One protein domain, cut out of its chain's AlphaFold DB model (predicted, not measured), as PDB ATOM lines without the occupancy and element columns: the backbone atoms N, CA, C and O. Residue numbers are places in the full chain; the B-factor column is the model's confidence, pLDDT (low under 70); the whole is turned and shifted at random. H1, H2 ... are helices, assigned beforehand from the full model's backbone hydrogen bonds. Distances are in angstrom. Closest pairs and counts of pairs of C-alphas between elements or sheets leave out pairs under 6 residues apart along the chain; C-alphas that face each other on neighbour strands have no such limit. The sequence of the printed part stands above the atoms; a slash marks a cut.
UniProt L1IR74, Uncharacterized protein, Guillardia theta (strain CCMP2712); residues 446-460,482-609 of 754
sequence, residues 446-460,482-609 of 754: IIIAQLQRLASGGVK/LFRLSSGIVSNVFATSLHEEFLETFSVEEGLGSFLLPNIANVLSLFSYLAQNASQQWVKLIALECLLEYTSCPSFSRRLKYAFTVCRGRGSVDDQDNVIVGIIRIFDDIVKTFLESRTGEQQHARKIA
ATOM      1  N   ILE A 446     366.393 256.150 288.956       92.94
ATOM      2  CA  ILE A 446     365.838 256.030 287.599       92.94
ATOM      3  C   ILE A 446     366.443 254.825 286.876       92.94
ATOM      4  O   ILE A 446     365.702 254.020 286.311       92.94
ATOM      5  N   ILE A 447     367.767 254.653 286.921       93.06
ATOM      6  CA  ILE A 447     368.453 253.518 286.288       93.06
ATOM      7  C   ILE A 447     367.945 252.187 286.839       93.06
ATOM      8  O   ILE A 447     367.576 251.300 286.069       93.06
ATOM      9  N   ILE A 448     367.889 252.051 288.165       91.62
ATOM     10  CA  ILE A 448     367.406 250.841 288.837       91.62
ATOM     11  C   ILE A 448     365.969 250.547 288.405       91.62
ATOM     12  O   ILE A 448     365.675 249.420 288.006       91.62
ATOM     13  N   ALA A 449     365.091 251.552 288.409       91.06
ATOM     14  CA  ALA A 449     363.707 251.395 287.974       91.06
ATOM     15  C   ALA A 449     363.607 250.973 286.496       91.06
ATOM     16  O   ALA A 449     362.820 250.088 286.157       91.06
ATOM     17  N   GLN A 450     364.418 251.554 285.605       89.44
ATOM     18  CA  GLN A 450     364.441 251.176 284.188       89.44
ATOM     19  C   GLN A 450     364.950 249.743 283.975       89.44
ATOM     20  O   GLN A 450     364.315 248.963 283.264       89.44
ATOM     21  N   LEU A 451     366.036 249.346 284.641       89.00
ATOM     22  CA  LEU A 451     366.562 247.980 284.577       89.00
ATOM     23  C   LEU A 451     365.577 246.958 285.171       89.00
ATOM     24  O   LEU A 451     365.398 245.876 284.614       89.00
ATOM     25  N   GLN A 452     364.875 247.306 286.254       90.12
ATOM     26  CA  GLN A 452     363.802 246.483 286.825       90.12
ATOM     27  C   GLN A 452     362.615 246.336 285.872       90.12
ATOM     28  O   GLN A 452     362.062 245.240 285.758       90.12
ATOM     29  N   ARG A 453     362.224 247.398 285.155       86.81
ATOM     30  CA  ARG A 453     361.202 247.323 284.097       86.81
ATOM     31  C   ARG A 453     361.622 246.362 282.983       86.81
ATOM     32  O   ARG A 453     360.816 245.533 282.562       86.81
ATOM     33  N   LEU A 454     362.889 246.403 282.568       85.50
ATOM     34  CA  LEU A 454     363.441 245.457 281.590       85.50
ATOM     35  C   LEU A 454     363.444 244.012 282.109       85.50
ATOM     36  O   LEU A 454     363.057 243.097 281.383       85.50
ATOM     37  N   ALA A 455     363.819 243.815 283.373       82.25
ATOM     38  CA  ALA A 455     363.885 242.513 284.029       82.25
ATOM     39  C   ALA A 455     362.509 241.863 284.240       82.25
ATOM     40  O   ALA A 455     362.374 240.646 284.125       82.25
ATOM     41  N   SER A 456     361.497 242.668 284.566       80.81
ATOM     42  CA  SER A 456     360.151 242.205 284.928       80.81
ATOM     43  C   SER A 456     359.243 241.989 283.716       80.81
ATOM     44  O   SER A 456     358.428 241.068 283.706       80.81
ATOM     45  N   GLY A 457     359.361 242.835 282.691       67.12
ATOM     46  CA  GLY A 457     358.454 242.811 281.548       67.12
ATOM     47  C   GLY A 457     358.955 242.016 280.349       67.12
ATOM     48  O   GLY A 457     358.126 241.565 279.555       67.12
ATOM     49  N   GLY A 458     360.278 241.880 280.180       58.59
ATOM     50  CA  GLY A 458     360.871 241.733 278.849       58.59
ATOM     51  C   GLY A 458     360.494 242.919 277.945       58.59
ATOM     52  O   GLY A 458     359.500 243.614 278.172       58.59
ATOM     53  N   VAL A 459     361.238 243.175 276.871       57.50
ATOM     54  CA  VAL A 459     360.724 244.079 275.832       57.50
ATOM     55  C   VAL A 459     359.638 243.294 275.079       57.50
ATOM     56  O   VAL A 459     359.921 242.589 274.115       57.50
ATOM     57  N   LYS A 460     358.397 243.295 275.594       51.69
ATOM     58  CA  LYS A 460     357.239 242.661 274.942       51.69
ATOM     59  C   LYS A 460     356.895 243.463 273.694       51.69
ATOM     60  O   LYS A 460     356.101 244.395 273.744       51.69
ATOM     61  N   LEU A 482     371.063 252.782 278.083       90.75
ATOM     62  CA  LEU A 482     370.823 252.607 279.514       90.75
ATOM     63  C   LEU A 482     371.913 251.746 280.159       90.75
ATOM     64  O   LEU A 482     372.452 252.129 281.197       90.75
ATOM     65  N   PHE A 483     372.257 250.605 279.558       89.44
ATOM     66  CA  PHE A 483     373.339 249.745 280.045       89.44
ATOM     67  C   PHE A 483     374.684 250.473 280.029       89.44
ATOM     68  O   PHE A 483     375.411 250.425 281.019       89.44
ATOM     69  N   ARG A 484     374.975 251.217 278.958       87.56
ATOM     70  CA  ARG A 484     376.208 252.000 278.818       87.56
ATOM     71  C   ARG A 484     376.358 253.079 279.879       87.56
ATOM     72  O   ARG A 484     377.407 253.143 280.521       87.56
ATOM     73  N   LEU A 485     375.303 253.859 280.099       91.12
ATOM     74  CA  LEU A 485     375.241 254.869 281.151       91.12
ATOM     75  C   LEU A 485     375.413 254.225 282.531       91.12
ATOM     76  O   LEU A 485     376.214 254.682 283.344       91.12
ATOM     77  N   SER A 486     374.695 253.127 282.781       90.50
ATOM     78  CA  SER A 486     374.753 252.386 284.044       90.50
ATOM     79  C   SER A 486     376.161 251.858 284.324       90.50
ATOM     80  O   SER A 486     376.683 252.052 285.419       90.50
ATOM     81  N   SER A 487     376.799 251.244 283.324       87.06
ATOM     82  CA  SER A 487     378.175 250.754 283.424       87.06
ATOM     83  C   SER A 487     379.165 251.899 283.635       87.06
ATOM     84  O   SER A 487     380.013 251.823 284.521       87.06
ATOM     85  N   GLY A 488     379.007 253.009 282.904       86.25
ATOM     86  CA  GLY A 488     379.835 254.205 283.056       86.25
ATOM     87  C   GLY A 488     379.786 254.767 284.479       86.25
ATOM     88  O   GLY A 488     380.829 255.005 285.084       86.25
ATOM     89  N   ILE A 489     378.591 254.904 285.060       87.19
ATOM     90  CA  ILE A 489     378.416 255.383 286.440       87.19
ATOM     91  C   ILE A 489     379.070 254.423 287.431       87.19
ATOM     92  O   ILE A 489     379.876 254.851 288.258       87.19
ATOM     93  N   VAL A 490     378.767 253.127 287.333       84.19
ATOM     94  CA  VAL A 490     379.341 252.110 288.220       84.19
ATOM     95  C   VAL A 490     380.870 252.123 288.123       84.19
ATOM     96  O   VAL A 490     381.559 252.141 289.142       84.19
ATOM     97  N   SER A 491     381.424 252.195 286.917       82.00
ATOM     98  CA  SER A 491     382.866 252.217 286.702       82.00
ATOM     99  C   SER A 491     383.532 253.494 287.214       82.00
ATOM    100  O   SER A 491     384.624 253.422 287.780       82.00
ATOM    101  N   ASN A 492     382.886 254.649 287.083       79.88
ATOM    102  CA  ASN A 492     383.514 255.937 287.365       79.88
ATOM    103  C   ASN A 492     383.323 256.439 288.799       79.88
ATOM    104  O   ASN A 492     384.255 257.018 289.365       79.88
ATOM    105  N   VAL A 493     382.173 256.173 289.428       75.75
ATOM    106  CA  VAL A 493     381.936 256.483 290.852       75.75
ATOM    107  C   VAL A 493     383.015 255.828 291.715       75.75
ATOM    108  O   VAL A 493     383.606 256.449 292.602       75.75
ATOM    109  N   PHE A 494     383.334 254.571 291.412       67.94
ATOM    110  CA  PHE A 494     384.361 253.823 292.121       67.94
ATOM    111  C   PHE A 494     385.791 254.262 291.791       67.94
ATOM    112  O   PHE A 494     386.646 254.221 292.669       67.94
ATOM    113  N   ALA A 495     386.084 254.663 290.550       69.19
ATOM    114  CA  ALA A 495     387.413 255.175 290.205       69.19
ATOM    115  C   ALA A 495     387.722 256.467 290.974       69.19
ATOM    116  O   ALA A 495     388.807 256.627 291.526       69.19
ATOM    117  N   THR A 496     386.733 257.356 291.050       69.75
ATOM    118  CA  THR A 496     386.880 258.683 291.653       69.75
ATOM    119  C   THR A 496     386.971 258.615 293.178       69.75
ATOM    120  O   THR A 496     387.809 259.283 293.773       69.75
ATOM    121  N   SER A 497     386.158 257.768 293.815       63.91
ATOM    122  CA  SER A 497     386.177 257.575 295.277       63.91
ATOM    123  C   SER A 497     387.444 256.888 295.801       63.91
ATOM    124  O   SER A 497     387.707 256.935 296.999       63.91
ATOM    125  N   LEU A 498     388.235 256.262 294.922       57.12
ATOM    126  CA  LEU A 498     389.489 255.586 295.267       57.12
ATOM    127  C   LEU A 498     390.747 256.425 294.995       57.12
ATOM    128  O   LEU A 498     391.846 255.945 295.278       57.12
ATOM    129  N   HIS A 499     390.619 257.633 294.438       63.44
ATOM    130  CA  HIS A 499     391.769 258.519 294.267       63.44
ATOM    131  C   HIS A 499     392.206 259.048 295.641       63.44
ATOM    132  O   HIS A 499     391.410 259.671 296.340       63.44
ATOM    133  N   GLU A 500     393.456 258.785 296.036       54.00
ATOM    134  CA  GLU A 500     393.988 259.077 297.383       54.00
ATOM    135  C   GLU A 500     393.825 260.552 297.786       54.00
ATOM    136  O   GLU A 500     393.395 260.824 298.903       54.00
ATOM    137  N   GLU A 501     394.002 261.498 296.855       58.31
ATOM    138  CA  GLU A 501     393.742 262.931 297.099       58.31
ATOM    139  C   GLU A 501     392.294 263.222 297.543       58.31
ATOM    140  O   GLU A 501     392.039 264.141 298.323       58.31
ATOM    141  N   PHE A 502     391.318 262.442 297.068       55.47
ATOM    142  CA  PHE A 502     389.917 262.612 297.457       55.47
ATOM    143  C   PHE A 502     389.670 262.127 298.894       55.47
ATOM    144  O   PHE A 502     388.895 262.745 299.625       55.47
ATOM    145  N   LEU A 503     390.361 261.059 299.311       54.09
ATOM    146  CA  LEU A 503     390.281 260.488 300.660       54.09
ATOM    147  C   LEU A 503     390.989 261.350 301.714       54.09
ATOM    148  O   LEU A 503     390.591 261.329 302.874       54.09
ATOM    149  N   GLU A 504     392.010 262.116 301.327       55.97
ATOM    150  CA  GLU A 504     392.673 263.067 302.230       55.97
ATOM    151  C   GLU A 504     391.846 264.340 302.451       55.97
ATOM    152  O   GLU A 504     391.871 264.920 303.535       55.97
ATOM    153  N   THR A 505     391.084 264.771 301.439       54.03
ATOM    154  CA  THR A 505     390.324 266.032 301.502       54.03
ATOM    155  C   THR A 505     388.955 265.869 302.173       54.03
ATOM    156  O   THR A 505     388.459 266.802 302.807       54.03
ATOM    157  N   PHE A 506     388.325 264.699 302.045       51.75
ATOM    158  CA  PHE A 506     387.063 264.382 302.711       51.75
ATOM    159  C   PHE A 506     387.329 263.435 303.875       51.75
ATOM    160  O   PHE A 506     387.738 262.298 303.662       51.75
ATOM    161  N   SER A 507     387.056 263.883 305.105       50.78
ATOM    162  CA  SER A 507     387.087 263.010 306.278       50.78
ATOM    163  C   SER A 507     386.203 261.790 306.012       50.78
ATOM    164  O   SER A 507     384.978 261.903 305.933       50.78
ATOM    165  N   VAL A 508     386.847 260.634 305.858       47.53
ATOM    166  CA  VAL A 508     386.273 259.332 305.475       47.53
ATOM    167  C   VAL A 508     385.096 258.895 306.370       47.53
ATOM    168  O   VAL A 508     384.344 257.992 306.010       47.53
ATOM    169  N   GLU A 509     384.900 259.543 307.517       47.22
ATOM    170  CA  GLU A 509     383.920 259.157 308.528       47.22
ATOM    171  C   GLU A 509     382.459 259.515 308.200       47.22
ATOM    172  O   GLU A 509     381.567 258.858 308.733       47.22
ATOM    173  N   GLU A 510     382.158 260.449 307.286       51.75
ATOM    174  CA  GLU A 510     380.759 260.839 307.020       51.75
ATOM    175  C   GLU A 510     380.440 261.030 305.523       51.75
ATOM    176  O   GLU A 510     380.825 262.012 304.895       51.75
ATOM    177  N   GLY A 511     379.650 260.120 304.937       55.66
ATOM    178  CA  GLY A 511     378.765 260.472 303.814       55.66
ATOM    179  C   GLY A 511     378.910 259.650 302.533       55.66
ATOM    180  O   GLY A 511     378.067 258.790 302.268       55.66
ATOM    181  N   LEU A 512     379.946 259.907 301.728       56.44
ATOM    182  CA  LEU A 512     379.915 259.628 300.277       56.44
ATOM    183  C   LEU A 512     379.819 258.138 299.901       56.44
ATOM    184  O   LEU A 512     379.002 257.735 299.076       56.44
ATOM    185  N   GLY A 513     380.630 257.279 300.528       58.56
ATOM    186  CA  GLY A 513     380.630 255.839 300.221       58.56
ATOM    187  C   GLY A 513     379.353 255.116 300.655       58.56
ATOM    188  O   GLY A 513     379.088 253.989 300.252       58.56
ATOM    189  N   SER A 514     378.563 255.765 301.500       63.72
ATOM    190  CA  SER A 514     377.560 255.121 302.324       63.72
ATOM    191  C   SER A 514     376.172 255.083 301.651       63.72
ATOM    192  O   SER A 514     375.375 254.180 301.926       63.72
ATOM    193  N   PHE A 515     375.903 256.006 300.720       71.56
ATOM    194  CA  PHE A 515     374.643 256.089 299.967       71.56
ATOM    195  C   PHE A 515     374.747 255.526 298.544       71.56
ATOM    196  O   PHE A 515     373.826 254.852 298.086       71.56
ATOM    197  N   LEU A 516     375.885 255.712 297.869       79.38
ATOM    198  CA  LEU A 516     376.085 255.219 296.501       79.38
ATOM    199  C   LEU A 516     376.258 253.696 296.428       79.38
ATOM    200  O   LEU A 516     375.774 253.057 295.494       79.38
ATOM    201  N   LEU A 517     376.930 253.098 297.414       77.56
ATOM    202  CA  LEU A 517     377.319 251.689 297.360       77.56
ATOM    203  C   LEU A 517     376.128 250.708 297.293       77.56
ATOM    204  O   LEU A 517     376.169 249.814 296.445       77.56
ATOM    205  N   PRO A 518     375.051 250.857 298.095       81.19
ATOM    206  CA  PRO A 518     373.860 250.014 297.963       81.19
ATOM    207  C   PRO A 518     373.200 250.117 296.583       81.19
ATOM    208  O   PRO A 518     372.795 249.105 296.012       81.19
ATOM    209  N   ASN A 519     373.132 251.322 296.013       84.19
ATOM    210  CA  ASN A 519     372.546 251.531 294.692       84.19
ATOM    211  C   ASN A 519     373.388 250.876 293.592       84.19
ATOM    212  O   ASN A 519     372.844 250.219 292.708       84.19
ATOM    213  N   ILE A 520     374.717 250.964 293.681       83.88
ATOM    214  CA  ILE A 520     375.606 250.272 292.744       83.88
ATOM    215  C   ILE A 520     375.469 248.750 292.871       83.88
ATOM    216  O   ILE A 520     375.375 248.054 291.860       83.88
ATOM    217  N   ALA A 521     375.391 248.220 294.093       81.50
ATOM    218  CA  ALA A 521     375.141 246.797 294.309       81.50
ATOM    219  C   ALA A 521     373.808 246.337 293.693       81.50
ATOM    220  O   ALA A 521     373.746 245.259 293.098       81.50
ATOM    221  N   ASN A 522     372.762 247.167 293.769       84.69
ATOM    222  CA  ASN A 522     371.481 246.901 293.115       84.69
ATOM    223  C   ASN A 522     371.615 246.866 291.586       84.69
ATOM    224  O   ASN A 522     371.080 245.955 290.958       84.69
ATOM    225  N   VAL A 523     372.357 247.802 290.983       88.75
ATOM    226  CA  VAL A 523     372.621 247.807 289.531       88.75
ATOM    227  C   VAL A 523     373.363 246.537 289.102       88.75
ATOM    228  O   VAL A 523     372.921 245.856 288.179       88.75
ATOM    229  N   LEU A 524     374.428 246.150 289.813       84.88
ATOM    230  CA  LEU A 524     375.171 244.911 289.539       84.88
ATOM    231  C   LEU A 524     374.293 243.661 289.698       84.88
ATOM    232  O   LEU A 524     374.350 242.741 288.879       84.88
ATOM    233  N   SER A 525     373.433 243.638 290.718       82.56
ATOM    234  CA  SER A 525     372.471 242.551 290.927       82.56
ATOM    235  C   SER A 525     371.471 242.449 289.778       82.56
ATOM    236  O   SER A 525     371.164 241.349 289.319       82.56
ATOM    237  N   LEU A 526     371.008 243.588 289.256       87.69
ATOM    238  CA  LEU A 526     370.106 243.633 288.105       87.69
ATOM    239  C   LEU A 526     370.789 243.188 286.815       87.69
ATOM    240  O   LEU A 526     370.188 242.421 286.068       87.69
ATOM    241  N   PHE A 527     372.037 243.591 286.563       87.75
ATOM    242  CA  PHE A 527     372.806 243.067 285.430       87.75
ATOM    243  C   PHE A 527     372.923 241.547 285.492       87.75
ATOM    244  O   PHE A 527     372.710 240.860 284.502       87.75
ATOM    245  N   SER A 528     373.172 241.007 286.677       83.19
ATOM    246  CA  SER A 528     373.338 239.567 286.881       83.19
ATOM    247  C   SER A 528     372.032 238.811 286.681       83.19
ATOM    248  O   SER A 528     371.986 237.797 285.985       83.19
ATOM    249  N   TYR A 529     370.940 239.358 287.218       86.19
ATOM    250  CA  TYR A 529     369.604 238.838 286.970       86.19
ATOM    251  C   TYR A 529     369.264 238.856 285.476       86.19
ATOM    252  O   TYR A 529     368.764 237.859 284.961       86.19
ATOM    253  N   LEU A 530     369.546 239.957 284.771       87.31
ATOM    254  CA  LEU A 530     369.287 240.098 283.335       87.31
ATOM    255  C   LEU A 530     370.150 239.137 282.509       87.31
ATOM    256  O   LEU A 530     369.625 238.474 281.620       87.31
ATOM    257  N   ALA A 531     371.428 238.979 282.849       84.62
ATOM    258  CA  ALA A 531     372.334 238.018 282.223       84.62
ATOM    259  C   ALA A 531     371.801 236.576 282.292       84.62
ATOM    260  O   ALA A 531     371.907 235.821 281.326       84.62
ATOM    261  N   GLN A 532     371.187 236.197 283.413       83.81
ATOM    262  CA  GLN A 532     370.639 234.854 283.612       83.81
ATOM    263  C   GLN A 532     369.239 234.701 282.995       83.81
ATOM    264  O   GLN A 532     368.973 233.752 282.248       83.81
ATOM    265  N   ASN A 533     368.349 235.660 283.268       84.75
ATOM    266  CA  ASN A 533     366.900 235.493 283.137       84.75
ATOM    267  C   ASN A 533     366.261 236.300 282.001       84.75
ATOM    268  O   ASN A 533     365.085 236.075 281.711       84.75
ATOM    269  N   ALA A 534     366.971 237.228 281.344       85.19
ATOM    270  CA  ALA A 534     366.360 238.012 280.269       85.19
ATOM    271  C   ALA A 534     365.869 237.098 279.134       85.19
ATOM    272  O   ALA A 534     366.564 236.183 278.705       85.19
ATOM    273  N   SER A 535     364.665 237.341 278.617       82.88
ATOM    274  CA  SER A 535     364.119 236.535 277.518       82.88
ATOM    275  C   SER A 535     364.876 236.744 276.203       82.88
ATOM    276  O   SER A 535     364.975 235.827 275.392       82.88
ATOM    277  N   GLN A 536     365.429 237.942 275.998       83.62
ATOM    278  CA  GLN A 536     366.164 238.315 274.794       83.62
ATOM    279  C   GLN A 536     367.668 238.078 274.981       83.62
ATOM    280  O   GLN A 536     368.279 238.621 275.901       83.62
ATOM    281  N   GLN A 537     368.276 237.286 274.092       81.94
ATOM    282  CA  GLN A 537     369.693 236.902 274.185       81.94
ATOM    283  C   GLN A 537     370.646 238.104 274.142       81.94
ATOM    284  O   GLN A 537     371.596 238.153 274.917       81.94
ATOM    285  N   TRP A 538     370.379 239.099 273.292       82.69
ATOM    286  CA  TRP A 538     371.225 240.290 273.196       82.69
ATOM    287  C   TRP A 538     371.234 241.106 274.501       82.69
ATOM    288  O   TRP A 538     372.274 241.639 274.875       82.69
ATOM    289  N   VAL A 539     370.125 241.128 275.257       86.00
ATOM    290  CA  VAL A 539     370.073 241.752 276.594       86.00
ATOM    291  C   VAL A 539     370.956 240.988 277.578       86.00
ATOM    292  O   VAL A 539     371.663 241.615 278.365       86.00
ATOM    293  N   LYS A 540     370.962 239.645 277.521       85.88
ATOM    294  CA  LYS A 540     371.867 238.832 278.351       85.88
ATOM    295  C   LYS A 540     373.328 239.179 278.074       85.88
ATOM    296  O   LYS A 540     374.091 239.372 279.013       85.88
ATOM    297  N   LEU A 541     373.695 239.267 276.794       82.75
ATOM    298  CA  LEU A 541     375.061 239.557 276.357       82.75
ATOM    299  C   LEU A 541     375.530 240.943 276.805       82.75
ATOM    300  O   LEU A 541     376.601 241.043 277.392       82.75
ATOM    301  N   ILE A 542     374.717 241.989 276.624       83.62
ATOM    302  CA  ILE A 542     375.073 243.335 277.102       83.62
ATOM    303  C   ILE A 542     375.211 243.359 278.627       83.62
ATOM    304  O   ILE A 542     376.136 243.971 279.156       83.62
ATOM    305  N   ALA A 543     374.306 242.694 279.350       86.88
ATOM    306  CA  ALA A 543     374.372 242.651 280.806       86.88
ATOM    307  C   ALA A 543     375.660 241.970 281.303       86.88
ATOM    308  O   ALA A 543     376.273 242.438 282.262       86.88
ATOM    309  N   LEU A 544     376.099 240.905 280.626       82.31
ATOM    310  CA  LEU A 544     377.379 240.246 280.900       82.31
ATOM    311  C   LEU A 544     378.565 241.135 280.583       82.31
ATOM    312  O   LEU A 544     379.515 241.153 281.357       82.31
ATOM    313  N   GLU A 545     378.499 241.883 279.489       82.81
ATOM    314  CA  GLU A 545     379.568 242.801 279.128       82.81
ATOM    315  C   GLU A 545     379.716 243.920 280.155       82.81
ATOM    316  O   GLU A 545     380.824 244.216 280.584       82.81
ATOM    317  N   CYS A 546     378.611 244.471 280.659       85.56
ATOM    318  CA  CYS A 546     378.669 245.467 281.732       85.56
ATOM    319  C   CYS A 546     379.300 244.890 283.015       85.56
ATOM    320  O   CYS A 546     380.039 245.574 283.725       85.56
ATOM    321  N   LEU A 547     379.040 243.615 283.322       82.44
ATOM    322  CA  LEU A 547     379.679 242.915 284.443       82.44
ATOM    323  C   LEU A 547     381.164 242.635 284.174       82.44
ATOM    324  O   LEU A 547     381.984 242.716 285.094       82.44
ATOM    325  N   LEU A 548     381.523 242.336 282.925       81.12
ATOM    326  CA  LEU A 548     382.904 242.153 282.496       81.12
ATOM    327  C   LEU A 548     383.687 243.469 282.564       81.12
ATOM    328  O   LEU A 548     384.775 243.482 283.130       81.12
ATOM    329  N   GLU A 549     383.133 244.582 282.074       81.69
ATOM    330  CA  GLU A 549     383.722 245.927 282.164       81.69
ATOM    331  C   GLU A 549     383.982 246.294 283.633       81.69
ATOM    332  O   GLU A 549     385.083 246.722 283.997       81.69
ATOM    333  N   TYR A 550     383.010 246.031 284.514       80.00
ATOM    334  CA  TYR A 550     383.154 246.284 285.946       80.00
ATOM    335  C   TYR A 550     384.279 245.462 286.597       80.00
ATOM    336  O   TYR A 550     385.069 245.997 287.384       80.00
ATOM    337  N   THR A 551     384.362 244.167 286.282       77.00
ATOM    338  CA  THR A 551     385.359 243.249 286.866       77.00
ATOM    339  C   THR A 551     386.753 243.401 286.282       77.00
ATOM    340  O   THR A 551     387.735 243.193 286.991       77.00
ATOM    341  N   SER A 552     386.848 243.804 285.017       76.31
ATOM    342  CA  SER A 552     388.117 244.009 284.312       76.31
ATOM    343  C   SER A 552     388.816 245.303 284.726       76.31
ATOM    344  O   SER A 552     389.962 245.543 284.344       76.31
ATOM    345  N   CYS A 553     388.160 246.150 285.523       73.50
ATOM    346  CA  CYS A 553     388.765 247.380 285.992       73.50
ATOM    347  C   CYS A 553     390.013 247.089 286.858       73.50
ATOM    348  O   CYS A 553     389.904 246.362 287.849       73.50
ATOM    349  N   PRO A 554     391.178 247.722 286.602       71.75
ATOM    350  CA  PRO A 554     392.406 247.500 287.379       71.75
ATOM    351  C   PRO A 554     392.251 247.753 288.886       71.75
ATOM    352  O   PRO A 554     392.982 247.210 289.711       71.75
ATOM    353  N   SER A 555     391.272 248.580 289.261       70.25
ATOM    354  CA  SER A 555     390.959 248.896 290.652       70.25
ATOM    355  C   SER A 555     389.932 247.950 291.285       70.25
ATOM    356  O   SER A 555     389.603 248.145 292.451       70.25
ATOM    357  N   PHE A 556     389.456 246.907 290.594       73.12
ATOM    358  CA  PHE A 556     388.407 245.996 291.074       73.12
ATOM    359  C   PHE A 556     388.691 245.429 292.471       73.12
ATOM    360  O   PHE A 556     387.840 245.515 293.351       73.12
ATOM    361  N   SER A 557     389.914 244.951 292.731       66.62
ATOM    362  CA  SER A 557     390.295 244.455 294.064       66.62
ATOM    363  C   SER A 557     390.178 245.538 295.150       66.62
ATOM    364  O   SER A 557     389.652 245.275 296.235       66.62
ATOM    365  N   ARG A 558     390.585 246.783 294.853       67.69
ATOM    366  CA  ARG A 558     390.420 247.925 295.771       67.69
ATOM    367  C   ARG A 558     388.950 248.296 295.950       67.69
ATOM    368  O   ARG A 558     388.544 248.550 297.076       67.69
ATOM    369  N   ARG A 559     388.150 248.277 294.879       68.88
ATOM    370  CA  ARG A 559     386.699 248.545 294.910       68.88
ATOM    371  C   ARG A 559     385.967 247.539 295.777       68.88
ATOM    372  O   ARG A 559     385.186 247.934 296.634       68.88
ATOM    373  N   LEU A 560     386.270 246.256 295.598       67.94
ATOM    374  CA  LEU A 560     385.688 245.173 296.377       67.94
ATOM    375  C   LEU A 560     386.102 245.275 297.852       67.94
ATOM    376  O   LEU A 560     385.261 245.146 298.737       67.94
ATOM    377  N   LYS A 561     387.375 245.590 298.128       66.69
ATOM    378  CA  LYS A 561     387.873 245.827 299.492       66.69
ATOM    379  C   LYS A 561     387.235 247.059 300.141       66.69
ATOM    380  O   LYS A 561     386.912 247.021 301.327       66.69
ATOM    381  N   TYR A 562     387.042 248.141 299.391       66.00
ATOM    382  CA  TYR A 562     386.379 249.354 299.867       66.00
ATOM    383  C   TYR A 562     384.904 249.091 300.160       66.00
ATOM    384  O   TYR A 562     384.450 249.376 301.263       66.00
ATOM    385  N   ALA A 563     384.193 248.441 299.235       64.81
ATOM    386  CA  ALA A 563     382.824 247.989 299.448       64.81
ATOM    387  C   ALA A 563     382.716 247.126 300.714       64.81
ATOM    388  O   ALA A 563     381.860 247.369 301.558       64.81
ATOM    389  N   PHE A 564     383.652 246.191 300.905       64.62
ATOM    390  CA  PHE A 564     383.763 245.382 302.119       64.62
ATOM    391  C   PHE A 564     383.985 246.202 303.384       64.62
ATOM    392  O   PHE A 564     383.331 245.959 304.394       64.62
ATOM    393  N   THR A 565     384.864 247.196 303.336       63.59
ATOM    394  CA  THR A 565     385.190 248.033 304.496       63.59
ATOM    395  C   THR A 565     384.021 248.944 304.880       63.59
ATOM    396  O   THR A 565     383.658 249.004 306.053       63.59
ATOM    397  N   VAL A 566     383.386 249.593 303.896       62.16
ATOM    398  CA  VAL A 566     382.209 250.458 304.092       62.16
ATOM    399  C   VAL A 566     381.019 249.655 304.602       62.16
ATOM    400  O   VAL A 566     380.346 250.093 305.536       62.16
ATOM    401  N   CYS A 567     380.777 248.470 304.032       60.28
ATOM    402  CA  CYS A 567     379.776 247.549 304.548       60.28
ATOM    403  C   CYS A 567     380.103 247.216 306.006       60.28
ATOM    404  O   CYS A 567     379.307 247.563 306.868       60.28
ATOM    405  N   ARG A 568     381.293 246.680 306.307       61.88
ATOM    406  CA  ARG A 568     381.710 246.261 307.658       61.88
ATOM    407  C   ARG A 568     381.582 247.356 308.727       61.88
ATOM    408  O   ARG A 568     381.202 247.057 309.857       61.88
ATOM    409  N   GLY A 569     381.867 248.616 308.389       59.03
ATOM    410  CA  GLY A 569     381.778 249.748 309.320       59.03
ATOM    411  C   GLY A 569     380.360 250.063 309.821       59.03
ATOM    412  O   GLY A 569     380.208 250.672 310.874       59.03
ATOM    413  N   ARG A 570     379.307 249.619 309.118       58.69
ATOM    414  CA  ARG A 570     377.905 249.967 309.425       58.69
ATOM    415  C   ARG A 570     377.196 249.054 310.438       58.69
ATOM    416  O   ARG A 570     375.987 249.179 310.605       58.69
ATOM    417  N   GLY A 571     377.899 248.131 311.098       51.66
ATOM    418  CA  GLY A 571     377.381 247.322 312.221       51.66
ATOM    419  C   GLY A 571     376.199 246.359 311.966       51.66
ATOM    420  O   GLY A 571     375.937 245.517 312.819       51.66
ATOM    421  N   SER A 572     375.500 246.421 310.827       52.88
ATOM    422  CA  SER A 572     374.463 245.453 310.430       52.88
ATOM    423  C   SER A 572     375.090 244.253 309.715       52.88
ATOM    424  O   SER A 572     375.113 244.188 308.488       52.88
ATOM    425  N   VAL A 573     375.637 243.312 310.484       53.12
ATOM    426  CA  VAL A 573     376.290 242.094 309.962       53.12
ATOM    427  C   VAL A 573     375.363 241.311 309.010       53.12
ATOM    428  O   VAL A 573     375.823 240.805 307.990       53.12
ATOM    429  N   ASP A 574     374.050 241.317 309.265       57.31
ATOM    430  CA  ASP A 574     373.067 240.561 308.477       57.31
ATOM    431  C   ASP A 574     372.841 241.111 307.053       57.31
ATOM    432  O   ASP A 574     372.614 240.328 306.133       57.31
ATOM    433  N   ASP A 575     372.927 242.428 306.825       52.62
ATOM    434  CA  ASP A 575     372.780 243.018 305.477       52.62
ATOM    435  C   ASP A 575     374.123 243.128 304.727       52.62
ATOM    436  O   ASP A 575     374.161 243.144 303.494       52.62
ATOM    437  N   GLN A 576     375.236 243.182 305.463       48.16
ATOM    438  CA  GLN A 576     376.594 243.340 304.927       48.16
ATOM    439  C   GLN A 576     377.097 242.089 304.210       48.16
ATOM    440  O   GLN A 576     377.656 242.193 303.113       48.16
ATOM    441  N   ASP A 577     376.854 240.917 304.799       51.50
ATOM    442  CA  ASP A 577     377.172 239.646 304.158       51.50
ATOM    443  C   ASP A 577     376.325 239.473 302.890       51.50
ATOM    444  O   ASP A 577     376.841 239.031 301.870       51.50
ATOM    445  N   ASN A 578     375.073 239.944 302.866       58.09
ATOM    446  CA  ASN A 578     374.185 239.786 301.709       58.09
ATOM    447  C   ASN A 578     374.656 240.512 300.443       58.09
ATOM    448  O   ASN A 578     374.488 239.968 299.354       58.09
ATOM    449  N   VAL A 579     375.250 241.706 300.543       54.81
ATOM    450  CA  VAL A 579     375.686 242.450 299.347       54.81
ATOM    451  C   VAL A 579     376.937 241.828 298.736       54.81
ATOM    452  O   VAL A 579     377.004 241.632 297.527       54.81
ATOM    453  N   ILE A 580     377.931 241.486 299.555       56.72
ATOM    454  CA  ILE A 580     379.225 241.001 299.057       56.72
ATOM    455  C   ILE A 580     379.159 239.519 298.732       56.72
ATOM    456  O   ILE A 580     379.636 239.117 297.675       56.72
ATOM    457  N   VAL A 581     378.500 238.716 299.570       62.06
ATOM    458  CA  VAL A 581     378.142 237.341 299.206       62.06
ATOM    459  C   VAL A 581     377.190 237.361 298.017       62.06
ATOM    460  O   VAL A 581     377.295 236.483 297.176       62.06
ATOM    461  N   GLY A 582     376.320 238.366 297.888       62.09
ATOM    462  CA  GLY A 582     375.494 238.589 296.702       62.09
ATOM    463  C   GLY A 582     376.336 238.775 295.445       62.09
ATOM    464  O   GLY A 582     376.182 237.999 294.513       62.09
ATOM    465  N   ILE A 583     377.276 239.724 295.444       60.81
ATOM    466  CA  ILE A 583     378.203 239.978 294.328       60.81
ATOM    467  C   ILE A 583     379.064 238.739 294.024       60.81
ATOM    468  O   ILE A 583     379.213 238.358 292.868       60.81
ATOM    469  N   ILE A 584     379.609 238.070 295.045       64.56
ATOM    470  CA  ILE A 584     380.424 236.857 294.871       64.56
ATOM    471  C   ILE A 584     379.581 235.694 294.327       64.56
ATOM    472  O   ILE A 584     380.030 235.016 293.410       64.56
ATOM    473  N   ARG A 585     378.366 235.471 294.848       62.69
ATOM    474  CA  ARG A 585     377.429 234.450 294.345       62.69
ATOM    475  C   ARG A 585     377.001 234.747 292.923       62.69
ATOM    476  O   ARG A 585     376.980 233.843 292.112       62.69
ATOM    477  N   ILE A 586     376.727 236.008 292.614       60.12
ATOM    478  CA  ILE A 586     376.464 236.485 291.261       60.12
ATOM    479  C   ILE A 586     377.592 236.061 290.316       60.12
ATOM    480  O   ILE A 586     377.324 235.493 289.260       60.12
ATOM    481  N   PHE A 587     378.851 236.296 290.700       60.50
ATOM    482  CA  PHE A 587     379.991 235.911 289.874       60.50
ATOM    483  C   PHE A 587     380.144 234.395 289.778       60.50
ATOM    484  O   PHE A 587     380.370 233.888 288.684       60.50
ATOM    485  N   ASP A 588     379.973 233.670 290.882       63.19
ATOM    486  CA  ASP A 588     379.983 232.205 290.904       63.19
ATOM    487  C   ASP A 588     378.877 231.617 290.006       63.19
ATOM    488  O   ASP A 588     379.137 230.716 289.214       63.19
ATOM    489  N   ASP A 589     377.671 232.185 290.036       59.72
ATOM    490  CA  ASP A 589     376.531 231.771 289.218       59.72
ATOM    491  C   ASP A 589     376.747 232.088 287.735       59.72
ATOM    492  O   ASP A 589     376.402 231.274 286.879       59.72
ATOM    493  N   ILE A 590     377.340 233.241 287.402       56.91
ATOM    494  CA  ILE A 590     377.721 233.575 286.021       56.91
ATOM    495  C   ILE A 590     378.765 232.579 285.524       56.91
ATOM    496  O   ILE A 590     378.589 231.983 284.462       56.91
ATOM    497  N   VAL A 591     379.822 232.344 286.304       58.53
ATOM    498  CA  VAL A 591     380.889 231.401 285.959       58.53
ATOM    499  C   VAL A 591     380.323 229.992 285.773       58.53
ATOM    500  O   VAL A 591     380.592 229.369 284.748       58.53
ATOM    501  N   LYS A 592     379.479 229.504 286.688       60.94
ATOM    502  CA  LYS A 592     378.815 228.198 286.568       60.94
ATOM    503  C   LYS A 592     377.905 228.133 285.354       60.94
ATOM    504  O   LYS A 592     378.081 227.255 284.523       60.94
ATOM    505  N   THR A 593     377.002 229.093 285.179       60.22
ATOM    506  CA  THR A 593     376.047 229.085 284.060       60.22
ATOM    507  C   THR A 593     376.765 229.092 282.709       60.22
ATOM    508  O   THR A 593     376.373 228.353 281.807       60.22
ATOM    509  N   PHE A 594     377.845 229.865 282.558       55.62
ATOM    510  CA  PHE A 594     378.600 229.958 281.301       55.62
ATOM    511  C   PHE A 594     379.572 228.798 281.062       55.62
ATOM    512  O   PHE A 594     379.753 228.375 279.918       55.62
ATOM    513  N   LEU A 595     380.201 228.260 282.107       52.50
ATOM    514  CA  LEU A 595     381.108 227.119 281.965       52.50
ATOM    515  C   LEU A 595     380.350 225.789 281.865       52.50
ATOM    516  O   LEU A 595     380.725 224.934 281.062       52.50
ATOM    517  N   GLU A 596     379.262 225.611 282.616       55.94
ATOM    518  CA  GLU A 596     378.485 224.369 282.632       55.94
ATOM    519  C   GLU A 596     377.654 224.199 281.353       55.94
ATOM    520  O   GLU A 596     377.645 223.101 280.787       55.94
ATOM    521  N   SER A 597     377.056 225.275 280.820       54.81
ATOM    522  CA  SER A 597     376.371 225.250 279.511       54.81
ATOM    523  C   SER A 597     377.302 224.781 278.385       54.81
ATOM    524  O   SER A 597     376.938 223.897 277.607       54.81
ATOM    525  N   ARG A 598     378.562 225.240 278.384       50.09
ATOM    526  CA  ARG A 598     379.609 224.758 277.467       50.09
ATOM    527  C   ARG A 598     379.928 223.277 277.628       50.09
ATOM    528  O   ARG A 598     380.139 222.584 276.631       50.09
ATOM    529  N   THR A 599     379.997 222.774 278.859       52.47
ATOM    530  CA  THR A 599     380.285 221.349 279.085       52.47
ATOM    531  C   THR A 599     379.123 220.448 278.671       52.47
ATOM    532  O   THR A 599     379.364 219.381 278.106       52.47
ATOM    533  N   GLY A 600     377.876 220.890 278.864       60.09
ATOM    534  CA  GLY A 600     376.678 220.165 278.439       60.09
ATOM    535  C   GLY A 600     376.554 220.068 276.918       60.09
ATOM    536  O   GLY A 600     376.329 218.980 276.387       60.09
ATOM    537  N   GLU A 601     376.790 221.170 276.201       55.66
ATOM    538  CA  GLU A 601     376.779 221.192 274.732       55.66
ATOM    539  C   GLU A 601     377.919 220.366 274.131       55.66
ATOM    540  O   GLU A 601     377.698 219.587 273.202       55.66
ATOM    541  N   GLN A 602     379.129 220.429 274.701       53.22
ATOM    542  CA  GLN A 602     380.239 219.574 274.266       53.22
ATOM    543  C   GLN A 602     379.972 218.088 274.526       53.22
ATOM    544  O   GLN A 602     380.330 217.241 273.703       53.22
ATOM    545  N   GLN A 603     379.329 217.745 275.644       57.22
ATOM    546  CA  GLN A 603     378.924 216.368 275.921       57.22
ATOM    547  C   GLN A 603     377.816 215.903 274.974       57.22
ATOM    548  O   GLN A 603     377.873 214.772 274.492       57.22
ATOM    549  N   HIS A 604     376.849 216.761 274.641       62.34
ATOM    550  CA  HIS A 604     375.797 216.440 273.681       62.34
ATOM    551  C   HIS A 604     376.351 216.277 272.255       62.34
ATOM    552  O   HIS A 604     375.994 215.317 271.569       62.34
ATOM    553  N   ALA A 605     377.274 217.142 271.828       61.03
ATOM    554  CA  ALA A 605     377.964 217.035 270.543       61.03
ATOM    555  C   ALA A 605     378.799 215.746 270.454       61.03
ATOM    556  O   ALA A 605     378.714 215.018 269.465       61.03
ATOM    557  N   ARG A 606     379.525 215.382 271.523       61.34
ATOM    558  CA  ARG A 606     380.244 214.097 271.612       61.34
ATOM    559  C   ARG A 606     379.304 212.891 271.589       61.34
ATOM    560  O   ARG A 606     379.645 211.869 271.003       61.34
ATOM    561  N   LYS A 607     378.114 212.997 272.185       69.62
ATOM    562  CA  LYS A 607     377.110 211.919 272.204       69.62
ATOM    563  C   LYS A 607     376.430 211.721 270.844       69.62
ATOM    564  O   LYS A 607     376.044 210.599 270.525       69.62
ATOM    565  N   ILE A 608     376.305 212.783 270.043       67.25
ATOM    566  CA  ILE A 608     375.841 212.716 268.648       67.25
ATOM    567  C   ILE A 608     376.948 212.147 267.750       67.25
ATOM    568  O   ILE A 608     376.692 211.199 267.011       67.25
ATOM    569  N   ALA A 609     378.184 212.642 267.872       62.81
ATOM    570  CA  ALA A 609     379.329 212.137 267.111       62.81
ATOM    571  C   ALA A 609     379.602 210.647 267.395       62.81
ATOM    572  O   ALA A 609     379.753 209.855 266.470       62.81
TER     573      ALA A 609
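AT A GLANCE: This is residues 446 to 460 and 482 to 609 of the 754 residues of an uncharacterized protein of Guillardia theta (strain CCMP2712) (UniProt L1IR74). A long helix, H7, runs along a small body of helices with H4 in its middle, and its residues 595 to 609 stick out as a free arm. H1, H2, H4 and H5 make a loosely formed up-and-down bundle, each running against the one before it, while H6 folds into a hairpin with H7 and residues 499 to 507, with the short H3, stick out far from the tip of the arm. The printed part has 143 residues with seven named helices, H1 to H7 in chain order, and no named strand; its class is all helix. It is only just loose, close to compact, with a radius of gyration of the C-alphas of 17.5 A and spans of 64 by 32 by 29 A.

HOW THE PARTS SIT: H7, residues 573 to 609, has a kink of 28 degrees near residue 583. With its residues 579 to 593 alone it touches the hub H4, residues 512 to 533, at a shallow tilt of 22 degrees, the same way; the closest C-alphas, of Ser 528 and Ile 586, are 6.2 A apart. H6, residues 556 to 569, forms a helical hairpin with H7, where the C-alphas of Cys 567 and Gln 576 come closest at 5.3 A. H5, residues 537 to 552, forms another with H4, at a steep tilt of 39 degrees; its closest C-alphas, of Ala 531 and Lys 540, are 4.0 A apart. H1, residues 446 to 457, touches H4, closest at the C-alphas of Ala 455 and Leu 530, 6.0 A. H2, residues 482 to 497, touches H5 at a shallow tilt of 10 degrees, with the C-alphas of Ser 487 and Cys 546 closest at 5.6 A. H3, residues 500 to 505, touches no helix. Every O i to N i+4 pair is within hydrogen-bond range in H1, H3, H5 and H6, against 11 of 12 in H2, 14 of 18 in H4 and 30 of 33 in H7.

IN THESE COORDINATES: H7 measures 52.4 A from first to last C-alpha and ends at C-alpha 609, (379.329, 212.137, 267.111). H4 measures 32.3 A from C-alpha 512 at (379.915, 259.628, 300.277). H2 measures 22.6 A, H5 22.2 A, H6 19.8 A and H1 16.3 A, the last from C-alpha 446 at (365.838, 256.030, 287.599).

THE WHOLE: The C-alphas of Thr 505 and Ala 609 are the two farthest apart, 64.9 A. Residues 461 to 481 are not printed, and C-alphas 460 and 482 are 17.4 A apart across this cut. Of the links that are printed whole, none is long. Mean pLDDT of the printed part is 70.3; residues 457 to 460, 494 to 514 and 557 to 609 are under 70.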